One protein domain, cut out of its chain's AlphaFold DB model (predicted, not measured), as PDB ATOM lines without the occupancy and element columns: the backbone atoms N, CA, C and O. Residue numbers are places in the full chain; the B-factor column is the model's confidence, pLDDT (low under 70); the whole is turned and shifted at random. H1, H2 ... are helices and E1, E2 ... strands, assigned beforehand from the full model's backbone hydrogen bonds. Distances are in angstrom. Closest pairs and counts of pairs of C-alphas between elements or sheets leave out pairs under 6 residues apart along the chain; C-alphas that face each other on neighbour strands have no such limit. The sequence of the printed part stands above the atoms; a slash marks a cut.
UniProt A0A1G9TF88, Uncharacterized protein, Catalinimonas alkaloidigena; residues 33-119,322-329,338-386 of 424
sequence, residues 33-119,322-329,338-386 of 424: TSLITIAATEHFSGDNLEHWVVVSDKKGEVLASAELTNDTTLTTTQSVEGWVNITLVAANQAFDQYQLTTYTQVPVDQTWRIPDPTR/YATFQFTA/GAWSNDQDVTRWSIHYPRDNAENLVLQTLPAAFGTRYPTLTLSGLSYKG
ATOM      1  N   THR A  33     -15.098 -12.840  27.544       62.56
ATOM      2  CA  THR A  33     -13.936 -13.665  27.227       62.56
ATOM      3  C   THR A  33     -13.282 -13.117  25.964       62.56
ATOM      4  O   THR A  33     -13.958 -12.764  24.992       62.56
ATOM      5  N   SER A  34     -11.954 -13.003  25.980       63.62
ATOM      6  CA  SER A  34     -11.204 -12.703  24.758       63.62
ATOM      7  C   SER A  34     -11.452 -13.828  23.757       63.62
ATOM      8  O   SER A  34     -11.315 -14.989  24.122       63.62
ATOM      9  N   LEU A  35     -11.873 -13.481  22.541       71.12
ATOM     10  CA  LEU A  35     -12.173 -14.455  21.489       71.12
ATOM     11  C   LEU A  35     -10.959 -14.660  20.589       71.12
ATOM     12  O   LEU A  35     -10.587 -15.781  20.248       71.12
ATOM     13  N   ILE A  36     -10.377 -13.534  20.179       74.94
ATOM     14  CA  ILE A  36      -9.255 -13.466  19.261       74.94
ATOM     15  C   ILE A  36      -8.533 -12.133  19.446       74.94
ATOM     16  O   ILE A  36      -9.153 -11.077  19.591       74.94
ATOM     17  N   THR A  37      -7.205 -12.174  19.441       73.00
ATOM     18  CA  THR A  37      -6.385 -10.957  19.424       73.00
ATOM     19  C   THR A  37      -5.890 -10.735  18.007       73.00
ATOM     20  O   THR A  37      -5.336 -11.658  17.415       73.00
ATOM     21  N   ILE A  38      -6.089  -9.538  17.455       73.19
ATOM     22  CA  ILE A  38      -5.698  -9.215  16.085       73.19
ATOM     23  C   ILE A  38      -4.597  -8.162  16.119       73.19
ATOM     24  O   ILE A  38      -4.829  -6.974  16.324       73.19
ATOM     25  N   ALA A  39      -3.366  -8.611  15.915       69.62
ATOM     26  CA  ALA A  39      -2.214  -7.731  15.864       69.62
ATOM     27  C   ALA A  39      -2.023  -7.229  14.425       69.62
ATOM     28  O   ALA A  39      -1.590  -7.974  13.543       69.62
ATOM     29  N   ALA A  40      -2.365  -5.965  14.197       64.31
ATOM     30  CA  ALA A  40      -2.009  -5.222  12.995       64.31
ATOM     31  C   ALA A  40      -0.704  -4.451  13.254       64.31
ATOM     32  O   ALA A  40      -0.529  -3.902  14.345       64.31
ATOM     33  N   THR A  41       0.220  -4.433  12.292       59.78
ATOM     34  CA  THR A  41       1.442  -3.618  12.390       59.78
ATOM     35  C   THR A  41       1.126  -2.134  12.181       59.78
ATOM     36  O   THR A  41       0.033  -1.766  11.748       59.78
ATOM     37  N   GLU A  42       2.088  -1.264  12.494       52.09
ATOM     38  CA  GLU A  42       2.035   0.147  12.096       52.09
ATOM     39  C   GLU A  42       1.770   0.200  10.575       52.09
ATOM     40  O   GLU A  42       2.324  -0.631   9.869       52.09
ATOM     41  N   HIS A  43       0.902   1.101  10.087       56.06
ATOM     42  CA  HIS A  43       0.554   1.349   8.660       56.06
ATOM     43  C   HIS A  43      -0.806   0.855   8.108       56.06
ATOM     44  O   HIS A  43      -1.123   1.147   6.956       56.06
ATOM     45  N   PHE A  44      -1.711   0.287   8.914       56.19
ATOM     46  CA  PHE A  44      -3.101   0.013   8.470       56.19
ATOM     47  C   PHE A  44      -4.023   1.250   8.394       56.19
ATOM     48  O   PHE A  44      -5.222   1.120   8.146       56.19
ATOM     49  N   SER A  45      -3.496   2.458   8.575       53.09
ATOM     50  CA  SER A  45      -4.258   3.707   8.490       53.09
ATOM     51  C   SER A  45      -3.603   4.655   7.487       53.09
ATOM     52  O   SER A  45      -2.517   5.172   7.749       53.09
ATOM     53  N   GLY A  46      -4.262   4.886   6.353       60.66
ATOM     54  CA  GLY A  46      -3.918   5.953   5.408       60.66
ATOM     55  C   GLY A  46      -5.047   6.978   5.334       60.66
ATOM     56  O   GLY A  46      -6.186   6.645   5.651       60.66
ATOM     57  N   ASP A  47      -4.760   8.197   4.869       60.66
ATOM     58  CA  ASP A  47      -5.702   9.335   4.892       60.66
ATOM     59  C   ASP A  47      -7.076   9.062   4.241       60.66
ATOM     60  O   ASP A  47      -8.032   9.781   4.514       60.66
ATOM     61  N   ASN A  48      -7.200   8.027   3.398       67.00
ATOM     62  CA  ASN A  48      -8.451   7.640   2.733       67.00
ATOM     63  C   ASN A  48      -8.761   6.134   2.790       67.00
ATOM     64  O   ASN A  48      -9.700   5.688   2.127       67.00
ATOM     65  N   LEU A  49      -7.963   5.348   3.520       78.44
ATOM     66  CA  LEU A  49      -8.108   3.896   3.592       78.44
ATOM     67  C   LEU A  49      -8.301   3.477   5.045       78.44
ATOM     68  O   LEU A  49      -7.374   3.547   5.852       78.44
ATOM     69  N   GLU A  50      -9.514   3.032   5.349       82.56
ATOM     70  CA  GLU A  50      -9.883   2.534   6.669       82.56
ATOM     71  C   GLU A  50     -10.016   1.020   6.628       82.56
ATOM     72  O   GLU A  50     -10.669   0.462   5.741       82.56
ATOM     73  N   HIS A  51      -9.421   0.356   7.612       86.44
ATOM     74  CA  HIS A  51      -9.495  -1.087   7.741       86.44
ATOM     75  C   HIS A  51     -10.369  -1.465   8.928       86.44
ATOM     76  O   HIS A  51     -10.285  -0.878  10.003       86.44
ATOM     77  N   TRP A  52     -11.201  -2.477   8.741       89.31
ATOM     78  CA  TRP A  52     -12.013  -3.067   9.789       89.31
ATOM     79  C   TRP A  52     -11.804  -4.561   9.835       89.31
ATOM     80  O   TRP A  52     -11.472  -5.207   8.840       89.31
ATOM     81  N   VAL A  53     -12.109  -5.112  10.997       89.69
ATOM     82  CA  VAL A  53     -12.239  -6.539  11.188       89.69
ATOM     83  C   VAL A  53     -13.614  -6.870  11.749       89.69
ATOM     84  O   VAL A  53     -14.126  -6.201  12.648       89.69
ATOM     85  N   VAL A  54     -14.225  -7.908  11.190       92.06
ATOM     86  CA  VAL A  54     -15.510  -8.459  11.613       92.06
ATOM     87  C   VAL A  54     -15.321  -9.942  11.884       92.06
ATOM     88  O   VAL A  54     -14.863 -10.680  11.015       92.06
ATOM     89  N   VAL A  55     -15.693 -10.379  13.082       90.56
ATOM     90  CA  VAL A  55     -15.664 -11.784  13.485       90.56
ATOM     91  C   VAL A  55     -17.090 -12.306  13.516       90.56
ATOM     92  O   VAL A  55     -17.957 -11.696  14.149       90.56
ATOM     93  N   SER A  56     -17.338 -13.425  12.840       91.25
ATOM     94  CA  SER A  56     -18.636 -14.099  12.837       91.25
ATOM     95  C   SER A  56     -18.531 -15.569  13.220       91.25
ATOM     96  O   SER A  56     -17.470 -16.188  13.121       91.25
ATOM     97  N   ASP A  57     -19.638 -16.126  13.699       89.19
ATOM     98  CA  ASP A  57     -19.730 -17.537  14.055       89.19
ATOM     99  C   ASP A  57     -19.876 -18.436  12.810       89.19
ATOM    100  O   ASP A  57     -19.910 -17.974  11.664       89.19
ATOM    101  N   LYS A  58     -20.015 -19.747  13.036       87.25
ATOM    102  CA  LYS A  58     -20.226 -20.750  11.978       87.25
ATOM    103  C   LYS A  58     -21.515 -20.582  11.163       87.25
ATOM    104  O   LYS A  58     -21.654 -21.199  10.109       87.25
ATOM    105  N   LYS A  59     -22.471 -19.789  11.656       87.56
ATOM    106  CA  LYS A  59     -23.726 -19.460  10.972       87.56
ATOM    107  C   LYS A  59     -23.653 -18.118  10.238       87.56
ATOM    108  O   LYS A  59     -24.613 -17.752   9.561       87.56
ATOM    109  N   GLY A  60     -22.532 -17.403  10.344       87.88
ATOM    110  CA  GLY A  60     -22.350 -16.081   9.758       87.88
ATOM    111  C   GLY A  60     -22.937 -14.944  10.598       87.88
ATOM    112  O   GLY A  60     -23.035 -13.825  10.089       87.88
ATOM    113  N   GLU A  61     -23.315 -15.198  11.856       89.56
ATOM    114  CA  GLU A  61     -23.790 -14.177  12.794       89.56
ATOM    115  C   GLU A  61     -22.604 -13.381  13.357       89.56
ATOM    116  O   GLU A  61     -21.584 -13.952  13.742       89.56
ATOM    117  N   VAL A  62     -22.718 -12.050  13.403       90.88
ATOM    118  CA  VAL A  62     -21.645 -11.171  13.897       90.88
ATOM    119  C   VAL A  62     -21.461 -11.344  15.406       90.88
ATOM    120  O   VAL A  62     -22.389 -11.123  16.181       90.88
ATOM    121  N   LEU A  63     -20.234 -11.662  15.816       89.31
ATOM    122  CA  LEU A  63     -19.826 -11.807  17.213       89.31
ATOM    123  C   LEU A  63     -19.149 -10.546  17.751       89.31
ATOM    124  O   LEU A  63     -19.371 -10.167  18.902       89.31
ATOM    125  N   ALA A  64     -18.299  -9.925  16.931       89.00
ATOM    126  CA  ALA A  64     -17.562  -8.712  17.261       89.00
ATOM    127  C   ALA A  64     -17.108  -7.992  15.983       89.00
ATOM    128  O   ALA A  64     -16.933  -8.609  14.931       89.00
ATOM    129  N   SER A  65     -16.881  -6.683  16.076       90.50
ATOM    130  CA  SER A  65     -16.263  -5.901  15.005       90.50
ATOM    131  C   SER A  65     -15.535  -4.691  15.570       90.50
ATOM    132  O   SER A  65     -16.046  -4.069  16.502       90.50
ATOM    133  N   ALA A  66     -14.409  -4.320  14.973       88.50
ATOM    134  CA  ALA A  66     -13.686  -3.099  15.313       88.50
ATOM    135  C   ALA A  66     -12.979  -2.519  14.086       88.50
ATOM    136  O   ALA A  66     -12.657  -3.238  13.137       88.50
ATOM    137  N   GLU A  67     -12.734  -1.213  14.133       86.81
ATOM    138  CA  GLU A  67     -11.771  -0.552  13.257       86.81
ATOM    139  C   GLU A  67     -10.365  -1.037  13.640       86.81
ATOM    140  O   GLU A  67     -10.032  -1.116  14.826       86.81
ATOM    141  N   LEU A  68      -9.569  -1.426  12.646       81.12
ATOM    142  CA  LEU A  68      -8.223  -1.938  12.854       81.12
ATOM    143  C   LEU A  68      -7.276  -0.782  13.164       81.12
ATOM    144  O   LEU A  68      -6.971   0.056  12.321       81.12
ATOM    145  N   THR A  69      -6.785  -0.794  14.392       73.94
ATOM    146  CA  THR A  69      -5.649  -0.007  14.873       73.94
ATOM    147  C   THR A  69      -4.538  -0.958  15.338       73.94
ATOM    148  O   THR A  69      -4.758  -2.174  15.423       73.94
ATOM    149  N   ASN A  70      -3.345  -0.439  15.634       68.31
ATOM    150  CA  ASN A  70      -2.253  -1.259  16.171       68.31
ATOM    151  C   ASN A  70      -2.734  -2.048  17.408       68.31
ATOM    152  O   ASN A  70      -3.379  -1.481  18.290       68.31
ATOM    153  N   ASP A  71      -2.436  -3.350  17.456       68.19
ATOM    154  CA  ASP A  71      -2.804  -4.268  18.552       68.19
ATOM    155  C   ASP A  71      -4.314  -4.366  18.888       68.19
ATOM    156  O   ASP A  71      -4.713  -4.568  20.042       68.19
ATOM    157  N   THR A  72      -5.185  -4.270  17.877       73.75
ATOM    158  CA  THR A  72      -6.643  -4.414  18.049       73.75
ATOM    159  C   THR A  72      -7.032  -5.744  18.710       73.75
ATOM    160  O   THR A  72      -6.904  -6.831  18.151       73.75
ATOM    161  N   THR A  73      -7.611  -5.672  19.908       73.62
ATOM    162  CA  THR A  73      -8.128  -6.853  20.615       73.62
ATOM    163  C   THR A  73      -9.648  -6.920  20.499       73.62
ATOM    164  O   THR A  73     -10.335  -5.954  20.831       73.62
ATOM    165  N   LEU A  74     -10.186  -8.064  20.061       75.19
ATOM    166  CA  LEU A  74     -11.627  -8.298  19.972       75.19
ATOM    167  C   LEU A  74     -12.096  -9.243  21.081       75.19
ATOM    168  O   LEU A  74     -11.705 -10.408  21.163       75.19
ATOM    169  N   THR A  75     -13.006  -8.748  21.915       73.19
ATOM    170  CA  THR A  75     -13.661  -9.531  22.969       73.19
ATOM    171  C   THR A  75     -15.117  -9.792  22.614       73.19
ATOM    172  O   THR A  75     -15.777  -8.926  22.038       73.19
ATOM    173  N   THR A  76     -15.647 -10.943  23.020       71.31
ATOM    174  CA  THR A  76     -17.077 -11.245  22.912       71.31
ATOM    175  C   THR A  76     -17.626 -11.704  24.262       71.31
ATOM    176  O   THR A  76     -16.894 -12.171  25.132       71.31
ATOM    177  N   THR A  77     -18.934 -11.569  24.449       68.81
ATOM    178  CA  THR A  77     -19.652 -12.125  25.607       68.81
ATOM    179  C   THR A  77     -20.253 -13.501  25.314       68.81
ATOM    180  O   THR A  77     -20.811 -14.132  26.209       68.81
ATOM    181  N   GLN A  78     -20.155 -13.972  24.067       75.38
ATOM    182  CA  GLN A  78     -20.683 -15.262  23.633       75.38
ATOM    183  C   GLN A  78     -19.593 -16.338  23.665       75.38
ATOM    184  O   GLN A  78     -18.516 -16.158  23.107       75.38
ATOM    185  N   SER A  79     -19.874 -17.488  24.276       72.31
ATOM    186  CA  SER A  79     -18.961 -18.634  24.201       72.31
ATOM    187  C   SER A  79     -18.963 -19.202  22.783       72.31
ATOM    188  O   SER A  79     -20.018 -19.597  22.284       72.31
ATOM    189  N   VAL A  80     -17.789 -19.289  22.159       78.69
ATOM    190  CA  VAL A  80     -17.612 -19.889  20.832       78.69
ATOM    191  C   VAL A  80     -16.690 -21.090  20.957       78.69
ATOM    192  O   VAL A  80     -15.583 -20.973  21.469       78.69
ATOM    193  N   GLU A  81     -17.145 -22.250  20.493       77.88
ATOM    194  CA  GLU A  81     -16.338 -23.472  20.481       77.88
ATOM    195  C   GLU A  81     -15.797 -23.756  19.077       77.88
ATOM    196  O   GLU A  81     -16.530 -23.698  18.085       77.88
ATOM    197  N   GLY A  82     -14.518 -24.131  19.005       83.88
ATOM    198  CA  GLY A  82     -13.863 -24.589  17.781       83.88
ATOM    199  C   GLY A  82     -13.259 -23.454  16.961       83.88
ATOM    200  O   GLY A  82     -12.050 -23.240  17.017       83.88
ATOM    201  N   TRP A  83     -14.081 -22.760  16.173       87.06
ATOM    202  CA  TRP A  83     -13.598 -21.799  15.179       87.06
ATOM    203  C   TRP A  83     -14.581 -20.657  14.899       87.06
ATOM    204  O   TRP A  83     -15.778 -20.750  15.177       87.06
ATOM    205  N   VAL A  84     -14.054 -19.587  14.304       89.00
ATOM    206  CA  VAL A  84     -14.775 -18.399  13.829       89.00
ATOM    207  C   VAL A  84     -14.433 -18.099  12.373       89.00
ATOM    208  O   VAL A  84     -13.478 -18.631  11.813       89.00
ATOM    209  N   ASN A  85     -15.205 -17.219  11.749       89.94
ATOM    210  CA  ASN A  85     -14.834 -16.585  10.493       89.94
ATOM    211  C   ASN A  85     -14.292 -15.182  10.783       89.94
ATOM    212  O   ASN A  85     -14.878 -14.444  11.578       89.94
ATOM    213  N   ILE A  86     -13.217 -14.788  10.105       89.44
ATOM    214  CA  ILE A  86     -12.654 -13.436  10.196       89.44
ATOM    215  C   ILE A  86     -12.784 -12.768   8.840       89.44
ATOM    216  O   ILE A  86     -12.250 -13.264   7.853       89.44
ATOM    217  N   THR A  87     -13.473 -11.634   8.790       91.81
ATOM    218  CA  THR A  87     -13.593 -10.794   7.599       91.81
ATOM    219  C   THR A  87     -12.825  -9.502   7.806       91.81
ATOM    220  O   THR A  87     -13.161  -8.711   8.685       91.81
ATOM    221  N   LEU A  88     -11.814  -9.282   6.975       89.94
ATOM    222  CA  LEU A  88     -11.137  -8.001   6.837       89.94
ATOM    223  C   LEU A  88     -11.888  -7.151   5.824       89.94
ATOM    224  O   LEU A  88     -12.269  -7.656   4.768       89.94
ATOM    225  N   VAL A  89     -12.097  -5.877   6.140       90.50
ATOM    226  CA  VAL A  89     -12.735  -4.911   5.244       90.50
ATOM    227  C   VAL A  89     -11.789  -3.739   5.056       90.50
ATOM    228  O   VAL A  89     -11.473  -3.058   6.023       90.50
ATOM    229  N   ALA A  90     -11.357  -3.495   3.827       89.06
ATOM    230  CA  ALA A  90     -10.641  -2.291   3.435       89.06
ATOM    231  C   ALA A  90     -11.617  -1.361   2.706       89.06
ATOM    232  O   ALA A  90     -12.209  -1.747   1.694       89.06
ATOM    233  N   ALA A  91     -11.809  -0.155   3.234       88.31
ATOM    234  CA  ALA A  91     -12.721   0.847   2.702       88.31
ATOM    235  C   ALA A  91     -11.936   2.057   2.195       88.31
ATOM    236  O   ALA A  91     -11.355   2.809   2.978       88.31
ATOM    237  N   ASN A  92     -11.938   2.249   0.876       86.19
ATOM    238  CA  ASN A  92     -11.373   3.424   0.233       86.19
ATOM    239  C   ASN A  92     -12.461   4.490   0.072       86.19
ATOM    240  O   ASN A  92     -13.284   4.427  -0.846       86.19
ATOM    241  N   GLN A  93     -12.458   5.470   0.973       79.56
ATOM    242  CA  GLN A  93     -13.487   6.510   1.018       79.56
ATOM    243  C   GLN A  93     -13.398   7.504  -0.142       79.56
ATOM    244  O   GLN A  93     -14.393   8.130  -0.490       79.56
ATOM    245  N   ALA A  94     -12.224   7.655  -0.763       83.31
ATOM    246  CA  ALA A  94     -12.054   8.600  -1.864       83.31
ATOM    247  C   ALA A  94     -12.779   8.149  -3.142       83.31
ATOM    248  O   ALA A  94     -13.136   8.985  -3.974       83.31
ATOM    249  N   PHE A  95     -12.991   6.839  -3.302       84.44
ATOM    250  CA  PHE A  95     -13.559   6.246  -4.516       84.44
ATOM    251  C   PHE A  95     -14.817   5.409  -4.269       84.44
ATOM    252  O   PHE A  95     -15.309   4.801  -5.218       84.44
ATOM    253  N   ASP A  96     -15.320   5.357  -3.030       87.19
ATOM    254  CA  ASP A  96     -16.391   4.445  -2.612       87.19
ATOM    255  C   ASP A  96     -16.116   3.003  -3.068       87.19
ATOM    256  O   ASP A  96     -16.953   2.358  -3.695       87.19
ATOM    257  N   GLN A  97     -14.906   2.508  -2.797       90.56
ATOM    258  CA  GLN A  97     -14.482   1.153  -3.153       90.56
ATOM    259  C   GLN A  97     -14.165   0.338  -1.907       90.56
ATOM    260  O   GLN A  97     -13.492   0.807  -0.989       90.56
ATOM    261  N   TYR A  98     -14.621  -0.911  -1.900       91.94
ATOM    262  CA  TYR A  98     -14.556  -1.796  -0.751       91.94
ATOM    263  C   TYR A  98     -14.009  -3.158  -1.147       91.94
ATOM    264  O   TYR A  98     -14.495  -3.803  -2.082       91.94
ATOM    265  N   GLN A  99     -13.033  -3.626  -0.382       91.81
ATOM    266  CA  GLN A  99     -12.489  -4.966  -0.507       91.81
ATOM    267  C   GLN A  99     -12.712  -5.723   0.793       91.81
ATOM    268  O   GLN A  99     -12.290  -5.291   1.862       91.81
ATOM    269  N   LEU A 100     -13.381  -6.863   0.689       93.12
ATOM    270  CA  LEU A 100     -13.599  -7.788   1.783       93.12
ATOM    271  C   LEU A 100     -12.771  -9.046   1.541       93.12
ATOM    272  O   LEU A 100     -12.722  -9.571   0.425       93.12
ATOM    273  N   THR A 101     -12.153  -9.564   2.593       91.12
ATOM    274  CA  THR A 101     -11.455 -10.849   2.562       91.12
ATOM    275  C   THR A 101     -11.820 -11.642   3.802       91.12
ATOM    276  O   THR A 101     -11.527 -11.218   4.917       91.12
ATOM    277  N   THR A 102     -12.474 -12.785   3.607       91.50
ATOM    278  CA  THR A 102     -12.891 -13.668   4.697       91.50
ATOM    279  C   THR A 102     -12.026 -14.916   4.754       91.50
ATOM    280  O   THR A 102     -11.881 -15.621   3.757       91.50
ATOM    281  N   TYR A 103     -11.524 -15.220   5.944       89.19
ATOM    282  CA  TYR A 103     -10.887 -16.481   6.300       89.19
ATOM    283  C   TYR A 103     -11.872 -17.268   7.158       89.19
ATOM    284  O   TYR A 103     -12.348 -16.764   8.178       89.19
ATOM    285  N   THR A 104     -12.244 -18.462   6.705       88.94
ATOM    286  CA  THR A 104     -13.213 -19.314   7.406       88.94
ATOM    287  C   THR A 104     -12.503 -20.298   8.325       88.94
ATOM    288  O   THR A 104     -11.322 -20.561   8.147       88.94
ATOM    289  N   GLN A 105     -13.202 -20.840   9.323       87.06
ATOM    290  CA  GLN A 105     -12.647 -21.844  10.246       87.06
ATOM    291  C   GLN A 105     -11.330 -21.445  10.935       87.06
ATOM    292  O   GLN A 105     -10.461 -22.284  11.170       87.06
ATOM    293  N   VAL A 106     -11.186 -20.170  11.301       85.50
ATOM    294  CA  VAL A 106     -10.039 -19.707  12.085       85.50
ATOM    295  C   VAL A 106     -10.199 -20.192  13.531       85.50
ATOM    296  O   VAL A 106     -11.235 -19.904  14.140       85.50
ATOM    297  N   PRO A 107      -9.225 -20.926  14.101       83.75
ATOM    298  CA  PRO A 107      -9.311 -21.398  15.479       83.75
ATOM    299  C   PRO A 107      -9.476 -20.246  16.476       83.75
ATOM    300  O   PRO A 107      -8.843 -19.197  16.340       83.75
ATOM    301  N   VAL A 108     -10.315 -20.451  17.492       81.62
ATOM    302  CA  VAL A 108     -10.444 -19.508  18.618       81.62
ATOM    303  C   VAL A 108      -9.188 -19.526  19.504       81.62
ATOM    304  O   VAL A 108      -8.379 -20.451  19.423       81.62
ATOM    305  N   ASP A 109      -9.019 -18.501  20.346       74.12
ATOM    306  CA  ASP A 109      -7.926 -18.371  21.331       74.12
ATOM    307  C   ASP A 109      -6.504 -18.239  20.747       74.12
ATOM    308  O   ASP A 109      -5.507 -18.468  21.438       74.12
ATOM    309  N   GLN A 110      -6.381 -17.829  19.482       72.81
ATOM    310  CA  GLN A 110      -5.096 -17.528  18.846       72.81
ATOM    311  C   GLN A 110      -4.887 -16.019  18.659       72.81
ATOM    312  O   GLN A 110      -5.836 -15.232  18.611       72.81
ATOM    313  N   THR A 111      -3.623 -15.605  18.542       74.56
ATOM    314  CA  THR A 111      -3.278 -14.258  18.073       74.56
ATOM    315  C   THR A 111      -3.101 -14.299  16.569       74.56
ATOM    316  O   THR A 111      -2.241 -15.013  16.057       74.56
ATOM    317  N   TRP A 112      -3.892 -13.503  15.866       71.88
ATOM    318  CA  TRP A 112      -3.877 -13.420  14.418       71.88
ATOM    319  C   TRP A 112      -3.136 -12.158  13.984       71.88
ATOM    320  O   TRP A 112      -3.502 -11.050  14.376       71.88
ATOM    321  N   ARG A 113      -2.057 -12.320  13.217       68.94
ATOM    322  CA  ARG A 113      -1.238 -11.207  12.719       68.94
ATOM    323  C   ARG A 113      -1.619 -10.905  11.277       68.94
ATOM    324  O   ARG A 113      -1.509 -11.774  10.418       68.94
ATOM    325  N   ILE A 114      -2.085  -9.692  11.001       64.31
ATOM    326  CA  ILE A 114      -2.399  -9.305   9.622       64.31
ATOM    327  C   ILE A 114      -1.096  -8.807   8.981       64.31
ATOM    328  O   ILE A 114      -0.512  -7.862   9.517       64.31
ATOM    329  N   PRO A 115      -0.614  -9.423   7.883       51.91
ATOM    330  CA  PRO A 115       0.557  -8.920   7.171       51.91
ATOM    331  C   PRO A 115       0.249  -7.524   6.624       51.91
ATOM    332  O   PRO A 115      -0.808  -7.311   6.024       51.91
ATOM    333  N   ASP A 116       1.148  -6.572   6.851       54.81
ATOM    334  CA  ASP A 116       0.987  -5.220   6.319       54.81
ATOM    335  C   ASP A 116       1.127  -5.227   4.784       54.81
ATOM    336  O   ASP A 116       1.898  -6.026   4.238       54.81
ATOM    337  N   PRO A 117       0.276  -4.473   4.067       42.69
ATOM    338  CA  PRO A 117       0.326  -4.378   2.613       42.69
ATOM    339  C   PRO A 117       1.169  -3.200   2.088       42.69
ATOM    340  O   PRO A 117       1.234  -3.005   0.869       42.69
ATOM    341  N   THR A 118       1.756  -2.362   2.940       44.66
ATOM    342  CA  THR A 118       2.391  -1.117   2.507       44.66
ATOM    343  C   THR A 118       3.866  -1.265   2.126       44.66
ATOM    344  O   THR A 118       4.788  -1.364   2.932       44.66
ATOM    345  N   ARG A 119       4.115  -1.121   0.819       44.41
ATOM    346  CA  ARG A 119       5.400  -0.628   0.313       44.41
ATOM    347  C   ARG A 119       5.652   0.760   0.897       44.41
ATOM    348  O   ARG A 119       4.815   1.649   0.736       44.41
ATOM    349  N   TYR A 322     -22.763 -16.320  -2.351       85.56
ATOM    350  CA  TYR A 322     -21.651 -16.174  -1.396       85.56
ATOM    351  C   TYR A 322     -21.947 -16.812  -0.030       85.56
ATOM    352  O   TYR A 322     -21.088 -17.472   0.538       85.56
ATOM    353  N   ALA A 323     -23.180 -16.669   0.470       83.38
ATOM    354  CA  ALA A 323     -23.570 -17.159   1.789       83.38
ATOM    355  C   ALA A 323     -23.650 -18.689   1.861       83.38
ATOM    356  O   ALA A 323     -23.497 -19.248   2.935       83.38
ATOM    357  N   THR A 324     -23.908 -19.358   0.738       84.81
ATOM    358  CA  THR A 324     -24.142 -20.809   0.664       84.81
ATOM    359  C   THR A 324     -23.299 -21.431  -0.442       84.81
ATOM    360  O   THR A 324     -23.775 -22.302  -1.173       84.81
ATOM    361  N   PHE A 325     -22.089 -20.912  -0.641       87.06
ATOM    362  CA  PHE A 325     -21.248 -21.301  -1.761       87.06
ATOM    363  C   PHE A 325     -20.876 -22.779  -1.651       87.06
ATOM    364  O   PHE A 325     -20.421 -23.244  -0.607       87.06
ATOM    365  N   GLN A 326     -21.085 -23.522  -2.733       84.88
ATOM    366  CA  GLN A 326     -20.799 -24.952  -2.796       84.88
ATOM    367  C   GLN A 326     -20.154 -25.288  -4.126       84.88
ATOM    368  O   GLN A 326     -20.547 -24.780  -5.179       84.88
ATOM    369  N   PHE A 327     -19.196 -26.198  -4.078       82.31
ATOM    370  CA  PHE A 327     -18.459 -26.654  -5.239       82.31
ATOM    371  C   PHE A 327     -17.974 -28.088  -5.022       82.31
ATOM    372  O   PHE A 327     -17.990 -28.606  -3.907       82.31
ATOM    373  N   THR A 328     -17.513 -28.710  -6.098       83.81
ATOM    374  CA  THR A 328     -16.818 -29.998  -6.076       83.81
ATOM    375  C   THR A 328     -15.570 -29.907  -6.932       83.81
ATOM    376  O   THR A 328     -15.613 -29.310  -8.009       83.81
ATOM    377  N   ALA A 329     -14.493 -30.549  -6.494       81.25
ATOM    378  CA  ALA A 329     -13.300 -30.768  -7.297       81.25
ATOM    379  C   ALA A 329     -12.991 -32.266  -7.359       81.25
ATOM    380  O   ALA A 329     -13.355 -33.021  -6.456       81.25
ATOM    381  N   GLY A 338     -13.033 -18.358  -3.270       87.88
ATOM    382  CA  GLY A 338     -14.128 -17.856  -4.105       87.88
ATOM    383  C   GLY A 338     -14.110 -16.332  -4.175       87.88
ATOM    384  O   GLY A 338     -13.726 -15.682  -3.201       87.88
ATOM    385  N   ALA A 339     -14.529 -15.760  -5.302       91.44
ATOM    386  CA  ALA A 339     -14.587 -14.319  -5.515       91.44
ATOM    387  C   ALA A 339     -15.980 -13.861  -5.963       91.44
ATOM    388  O   ALA A 339     -16.607 -14.468  -6.835       91.44
ATOM    389  N   TRP A 340     -16.429 -12.741  -5.400       94.06
ATOM    390  CA  TRP A 340     -17.668 -12.059  -5.750       94.06
ATOM    391  C   TRP A 340     -17.432 -10.567  -5.936       94.06
ATOM    392  O   TRP A 340     -16.613  -9.965  -5.241       94.06
ATOM    393  N   SER A 341     -18.203  -9.949  -6.823       94.88
ATOM    394  CA  SER A 341     -18.316  -8.493  -6.868       94.88
ATOM    395  C   SER A 341     -19.676  -8.045  -7.385       94.88
ATOM    396  O   SER A 341     -20.420  -8.823  -8.000       94.88
ATOM    397  N   ASN A 342     -20.035  -6.800  -7.088       92.38
ATOM    398  CA  ASN A 342     -21.209  -6.168  -7.682       92.38
ATOM    399  C   ASN A 342     -20.897  -5.674  -9.109       92.38
ATOM    400  O   ASN A 342     -19.745  -5.651  -9.534       92.38
ATOM    401  N   ASP A 343     -21.926  -5.286  -9.864       80.69
ATOM    402  CA  ASP A 343     -21.813  -4.954 -11.297       80.69
ATOM    403  C   ASP A 343     -20.875  -3.773 -11.615       80.69
ATOM    404  O   ASP A 343     -20.520  -3.562 -12.773       80.69
ATOM    405  N   GLN A 344     -20.466  -3.007 -10.602       83.94
ATOM    406  CA  GLN A 344     -19.564  -1.858 -10.728       83.94
ATOM    407  C   GLN A 344     -18.205  -2.084 -10.058       83.94
ATOM    408  O   GLN A 344     -17.413  -1.147  -9.984       83.94
ATOM    409  N   ASP A 345     -17.937  -3.289  -9.542       82.25
ATOM    410  CA  ASP A 345     -16.737  -3.608  -8.756       82.25
ATOM    411  C   ASP A 345     -16.503  -2.687  -7.542       82.25
ATOM    412  O   ASP A 345     -15.409  -2.643  -6.983       82.25
ATOM    413  N   VAL A 346     -17.551  -1.990  -7.099       89.75
ATOM    414  CA  VAL A 346     -17.561  -1.137  -5.904       89.75
ATOM    415  C   VAL A 346     -17.293  -1.977  -4.662       89.75
ATOM    416  O   VAL A 346     -16.506  -1.582  -3.813       89.75
ATOM    417  N   THR A 347     -17.900  -3.160  -4.578       93.25
ATOM    418  CA  THR A 347     -17.630  -4.125  -3.511       93.25
ATOM    419  C   THR A 347     -17.053  -5.379  -4.135       93.25
ATOM    420  O   THR A 347     -17.709  -6.014  -4.964       93.25
ATOM    421  N   ARG A 348     -15.855  -5.760  -3.701       94.19
ATOM    422  CA  ARG A 348     -15.209  -7.031  -4.032       94.19
ATOM    423  C   ARG A 348     -15.072  -7.855  -2.768       94.19
ATOM    424  O   ARG A 348     -14.697  -7.324  -1.729       94.19
ATOM    425  N   TRP A 349     -15.350  -9.145  -2.857       93.75
ATOM    426  CA  TRP A 349     -15.241 -10.047  -1.724       93.75
ATOM    427  C   TRP A 349     -14.567 -11.349  -2.136       93.75
ATOM    428  O   TRP A 349     -15.057 -12.048  -3.021       93.75
ATOM    429  N   SER A 350     -13.452 -11.674  -1.490       91.81
ATOM    430  CA  SER A 350     -12.829 -12.992  -1.547       91.81
ATOM    431  C   SER A 350     -13.101 -13.780  -0.267       91.81
ATOM    432  O   SER A 350     -13.041 -13.238   0.837       91.81
ATOM    433  N   ILE A 351     -13.388 -15.072  -0.398       90.75
ATOM    434  CA  ILE A 351     -13.619 -15.961   0.746       90.75
ATOM    435  C   ILE A 351     -12.739 -17.192   0.603       90.75
ATOM    436  O   ILE A 351     -12.815 -17.890  -0.405       90.75
ATOM    437  N   HIS A 352     -11.921 -17.446   1.620       88.62
ATOM    438  CA  HIS A 352     -11.013 -18.577   1.716       88.62
ATOM    439  C   HIS A 352     -11.695 -19.717   2.470       88.62
ATOM    440  O   HIS A 352     -12.029 -19.578   3.649       88.62
ATOM    441  N   TYR A 353     -11.836 -20.858   1.813       84.19
ATOM    442  CA  TYR A 353     -12.474 -22.062   2.321       84.19
ATOM    443  C   TYR A 353     -11.451 -23.190   2.482       84.19
ATOM    444  O   TYR A 353     -10.665 -23.412   1.556       84.19
ATOM    445  N   PRO A 354     -11.465 -23.925   3.604       81.50
ATOM    446  CA  PRO A 354     -10.780 -25.206   3.687       81.50
ATOM    447  C   PRO A 354     -11.453 -26.218   2.763       81.50
ATOM    448  O   PRO A 354     -12.604 -26.055   2.358       81.50
ATOM    449  N   ARG A 355     -10.739 -27.295   2.454       71.69
ATOM    450  CA  ARG A 355     -11.225 -28.390   1.611       71.69
ATOM    451  C   ARG A 355     -12.615 -28.921   1.995       71.69
ATOM    452  O   ARG A 355     -13.487 -29.036   1.137       71.69
ATOM    453  N   ASP A 356     -12.840 -29.201   3.277       66.25
ATOM    454  CA  ASP A 356     -14.030 -29.913   3.771       66.25
ATOM    455  C   ASP A 356     -15.194 -28.972   4.154       66.25
ATOM    456  O   ASP A 356     -15.921 -29.203   5.120       66.25
ATOM    457  N   ASN A 357     -15.382 -27.884   3.397       64.38
ATOM    458  CA  ASN A 357     -16.285 -26.756   3.683       64.38
ATOM    459  C   ASN A 357     -17.805 -27.060   3.599       64.38
ATOM    460  O   ASN A 357     -18.590 -26.232   3.141       64.38
ATOM    461  N   ALA A 358     -18.266 -28.237   4.017       52.03
ATOM    462  CA  ALA A 358     -19.644 -28.676   3.795       52.03
ATOM    463  C   ALA A 358     -20.727 -27.826   4.509       52.03
ATOM    464  O   ALA A 358     -21.898 -27.937   4.147       52.03
ATOM    465  N   GLU A 359     -20.379 -26.975   5.488       58.62
ATOM    466  CA  GLU A 359     -21.370 -26.343   6.381       58.62
ATOM    467  C   GLU A 359     -21.163 -24.847   6.697       58.62
ATOM    468  O   GLU A 359     -21.907 -24.298   7.512       58.62
ATOM    469  N   ASN A 360     -20.197 -24.148   6.090       64.50
ATOM    470  CA  ASN A 360     -19.870 -22.796   6.559       64.50
ATOM    471  C   ASN A 360     -20.715 -21.720   5.875       64.50
ATOM    472  O   ASN A 360     -20.573 -21.454   4.680       64.50
ATOM    473  N   LEU A 361     -21.539 -21.041   6.672       73.56
ATOM    474  CA  LEU A 361     -22.122 -19.762   6.293       73.56
ATOM    475  C   LEU A 361     -21.116 -18.660   6.631       73.56
ATOM    476  O   LEU A 361     -20.601 -18.583   7.748       73.56
ATOM    477  N   VAL A 362     -20.838 -17.798   5.661       82.81
ATOM    478  CA  VAL A 362     -20.049 -16.577   5.873       82.81
ATOM    479  C   VAL A 362     -20.939 -15.433   6.357       82.81
ATOM    480  O   VAL A 362     -22.163 -15.561   6.401       82.81
ATOM    481  N   LEU A 363     -20.316 -14.306   6.714       85.00
ATOM    482  CA  LEU A 363     -20.982 -13.075   7.148       85.00
ATOM    483  C   LEU A 363     -22.226 -12.750   6.295       85.00
ATOM    484  O   LEU A 363     -22.116 -12.472   5.106       85.00
ATOM    485  N   GLN A 364     -23.420 -12.764   6.890       82.25
ATOM    486  CA  GLN A 364     -24.656 -12.525   6.123       82.25
ATOM    487  C   GLN A 364     -25.077 -11.057   6.097       82.25
ATOM    488  O   GLN A 364     -25.751 -10.602   5.172       82.25
ATOM    489  N   THR A 365     -24.695 -10.309   7.127       85.81
ATOM    490  CA  THR A 365     -25.031  -8.898   7.284       85.81
ATOM    491  C   THR A 365     -23.819  -8.142   7.798       85.81
ATOM    492  O   THR A 365     -23.051  -8.639   8.619       85.81
ATOM    493  N   LEU A 366     -23.634  -6.919   7.305       88.88
ATOM    494  CA  LEU A 366     -22.590  -6.042   7.821       88.88
ATOM    495  C   LEU A 366     -22.987  -5.523   9.210       88.88
ATOM    496  O   LEU A 366     -24.175  -5.269   9.442       88.88
ATOM    497  N   PRO A 367     -22.024  -5.308  10.123       89.69
ATOM    498  CA  PRO A 367     -22.307  -4.658  11.397       89.69
ATOM    499  C   PRO A 367     -22.969  -3.291  11.186       89.69
ATOM    500  O   PRO A 367     -22.624  -2.556  10.260       89.69
ATOM    501  N   ALA A 368     -23.894  -2.910  12.073       86.19
ATOM    502  CA  ALA A 368     -24.695  -1.690  11.923       86.19
ATOM    503  C   ALA A 368     -23.854  -0.406  11.748       86.19
ATOM    504  O   ALA A 368     -24.282   0.521  11.059       86.19
ATOM    505  N   ALA A 369     -22.643  -0.371  12.317       86.06
ATOM    506  CA  ALA A 369     -21.700   0.738  12.175       86.06
ATOM    507  C   ALA A 369     -21.327   1.034  10.706       86.06
ATOM    508  O   ALA A 369     -21.167   2.199  10.337       86.06
ATOM    509  N   PHE A 370     -21.264   0.009   9.848       86.56
ATOM    510  CA  PHE A 370     -20.931   0.172   8.431       86.56
ATOM    511  C   PHE A 370     -22.043   0.885   7.667       86.56
ATOM    512  O   PHE A 370     -21.748   1.749   6.856       86.56
ATOM    513  N   GLY A 371     -23.316   0.597   7.958       83.00
ATOM    514  CA  GLY A 371     -24.439   1.171   7.206       83.00
ATOM    515  C   GLY A 371     -24.543   2.698   7.307       83.00
ATOM    516  O   GLY A 371     -25.085   3.337   6.411       83.00
ATOM    517  N   THR A 372     -24.008   3.290   8.381       84.06
ATOM    518  CA  THR A 372     -23.939   4.754   8.536       84.06
ATOM    519  C   THR A 372     -22.648   5.336   7.955       84.06
ATOM    520  O   THR A 372     -22.694   6.410   7.360       84.06
ATOM    521  N   ARG A 373     -21.504   4.653   8.118       88.88
ATOM    522  CA  ARG A 373     -20.183   5.155   7.688       88.88
ATOM    523  C   ARG A 373     -19.919   4.941   6.191       88.88
ATOM    524  O   ARG A 373     -19.323   5.802   5.559       88.88
ATOM    525  N   TYR A 374     -20.410   3.839   5.626       91.56
ATOM    526  CA  TYR A 374     -20.231   3.430   4.229       91.56
ATOM    527  C   TYR A 374     -21.587   3.041   3.613       91.56
ATOM    528  O   TYR A 374     -21.888   1.860   3.440       91.56
ATOM    529  N   PRO A 375     -22.454   4.015   3.295       87.88
ATOM    530  CA  PRO A 375     -23.825   3.740   2.857       87.88
ATOM    531  C   PRO A 375     -23.918   3.006   1.507       87.88
ATOM    532  O   PRO A 375     -24.955   2.423   1.198       87.88
ATOM    533  N   THR A 376     -22.860   3.041   0.694       90.31
ATOM    534  CA  THR A 376     -22.764   2.346  -0.601       90.31
ATOM    535  C   THR A 376     -22.197   0.930  -0.473       90.31
ATOM    536  O   THR A 376     -22.353   0.128  -1.397       90.31
ATOM    537  N   LEU A 377     -21.599   0.577   0.673       91.38
ATOM    538  CA  LEU A 377     -21.146  -0.780   0.937       91.38
ATOM    539  C   LEU A 377     -22.357  -1.683   1.193       91.38
ATOM    540  O   LEU A 377     -23.024  -1.608   2.225       91.38
ATOM    541  N   THR A 378     -22.604  -2.596   0.259       89.25
ATOM    542  CA  THR A 378     -23.641  -3.620   0.390       89.25
ATOM    543  C   THR A 378     -23.133  -4.998  -0.022       89.25
ATOM    544  O   THR A 378     -22.323  -5.130  -0.940       89.25
ATOM    545  N   LEU A 379     -23.646  -6.029   0.657       89.75
ATOM    546  CA  LEU A 379     -23.476  -7.437   0.275       89.75
ATOM    547  C   LEU A 379     -24.580  -7.906  -0.691       89.75
ATOM    548  O   LEU A 379     -24.480  -8.973  -1.296       89.75
ATOM    549  N   SER A 380     -25.656  -7.126  -0.849       87.00
ATOM    550  CA  SER A 380     -26.714  -7.427  -1.816       87.00
ATOM    551  C   SER A 380     -26.227  -7.169  -3.241       87.00
ATOM    552  O   SER A 380     -25.620  -6.132  -3.500       87.00
ATOM    553  N   GLY A 381     -26.557  -8.054  -4.181       87.06
ATOM    554  CA  GLY A 381     -26.170  -7.887  -5.588       87.06
ATOM    555  C   GLY A 381     -24.734  -8.314  -5.900       87.06
ATOM    556  O   GLY A 381     -24.271  -8.119  -7.019       87.06
ATOM    557  N   LEU A 382     -24.035  -8.925  -4.941       92.38
ATOM    558  CA  LEU A 382     -22.787  -9.623  -5.216       92.38
ATOM    559  C   LEU A 382     -23.044 -10.813  -6.145       92.38
ATOM    560  O   LEU A 382     -23.845 -11.701  -5.848       92.38
ATOM    561  N   SER A 383     -22.332 -10.825  -7.264       93.69
ATOM    562  CA  SER A 383     -22.348 -11.891  -8.259       93.69
ATOM    563  C   SER A 383     -21.036 -12.663  -8.203       93.69
ATOM    564  O   SER A 383     -19.972 -12.080  -7.989       93.69
ATOM    565  N   TYR A 384     -21.110 -13.980  -8.368       91.56
ATOM    566  CA  TYR A 384     -19.930 -14.838  -8.401       91.56
ATOM    567  C   TYR A 384     -19.063 -14.521  -9.620       91.56
ATOM    568  O   TYR A 384     -19.580 -14.422 -10.734       91.56
ATOM    569  N   LYS A 385     -17.755 -14.370  -9.404       90.00
ATOM    570  CA  LYS A 385     -16.772 -14.045 -10.447       90.00
ATOM    571  C   LYS A 385     -15.825 -15.197 -10.769       90.00
ATOM    572  O   LYS A 385     -15.249 -15.209 -11.849       90.00
ATOM    573  N   GLY A 386     -15.672 -16.160  -9.866       85.50
ATOM    574  CA  GLY A 386     -14.780 -17.297 -10.069       85.50
ATOM    575  C   GLY A 386     -14.157 -17.783  -8.770       85.50
ATOM    576  O   GLY A 386     -14.491 -17.305  -7.684       85.50
TER     577      GLY A 386
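Overview. This is residues 33 to 119, 322 to 329 and 338 to 386 of the 424 residues of an uncharacterized protein of Catalinimonas alkaloidigena (UniProt A0A1G9TF88). This is a partial sandwich: a twisted wall of seven strands, with a small three-stranded sheet face to face with its E3 end while the E10, E9 and E11 end reaches beyond. One short helix, H1, only grazes the large sheet. The printed part has 144 residues with eleven named strands and one named helix, in the order E1 to E10, H1, E11, and its class is mostly strand. Both sheets are mixed, ordered E3, E2, E5, E6, E10, E9, E11 and E4, E1, E7. The whole is compact, with a radius of gyration of the C-alphas of 14.8 A, and spans 39 by 35 by 30 A.

Arrangement. Start with E1, residues 33 to 40; its residues 33 to 37 pair antiparallel with E4, residues 73 to 76, where N 33 is 3.1 A from O 76. Its residues 37 to 40 pair parallel with E7, residues 111 to 114, where N 112 is 2.8 A from O 37. E2, residues 49 to 56, and E3, residues 62 to 67, form a hairpin, with N 55 and O 64 at 2.8 A. The parts of the two sheets that face each other are 9.2 A centre to centre, with their best planes 14 degrees apart; the closest C-alphas of E3 and E4, those of Ala 64 and Thr 76, are 6.2 A apart. E5, residues 83 to 92, is antiparallel to E2, with N 52 and O 89 at 2.8 A. It forms a hairpin with E6, residues 97 to 107, with N 88 and O 101 at 2.8 A; E6 bends by 55 degrees at residue 104. E8, residues 326 to 329, pairs with no named strand. E9, residues 338 to 341, and E10, residues 347 to 354, form a hairpin, with N 340 and O 349 at 2.8 A. E10 is parallel to E6, with N 102 and O 350 at 2.9 A. H1, residues 368 to 373, is only just on the large sheet, with 5 pairs of C-alphas within 10 A; it has 1 of 2 O i to N i+4 pairs within hydrogen-bond range. E11, residues 383 to 386, is antiparallel to E9, with N 385 and O 339 at 2.8 A.

Along the chain. Find C-alpha 33 at (-13.936, -13.665, 27.227), where E1 begins its 20.4 A. E2 measures 22.8 A, E5 29.4 A, E6 29.7 A and E10 23.3 A. E11 ends at C-alpha 386, (-14.780, -17.297, -10.069).

Size, cuts and confidence. The C-alphas farthest apart, of Asp 47 and Ala 329, are 42.6 A apart. Residues 120 to 321 and 330 to 337 are not printed; the C-alpha gaps are 31.2 A and 13.3 A. The link E10 to H1 is long. Mean pLDDT of the printed part is 80.6; 27 residues are under 70, among them 39 to 48 and 113 to 119.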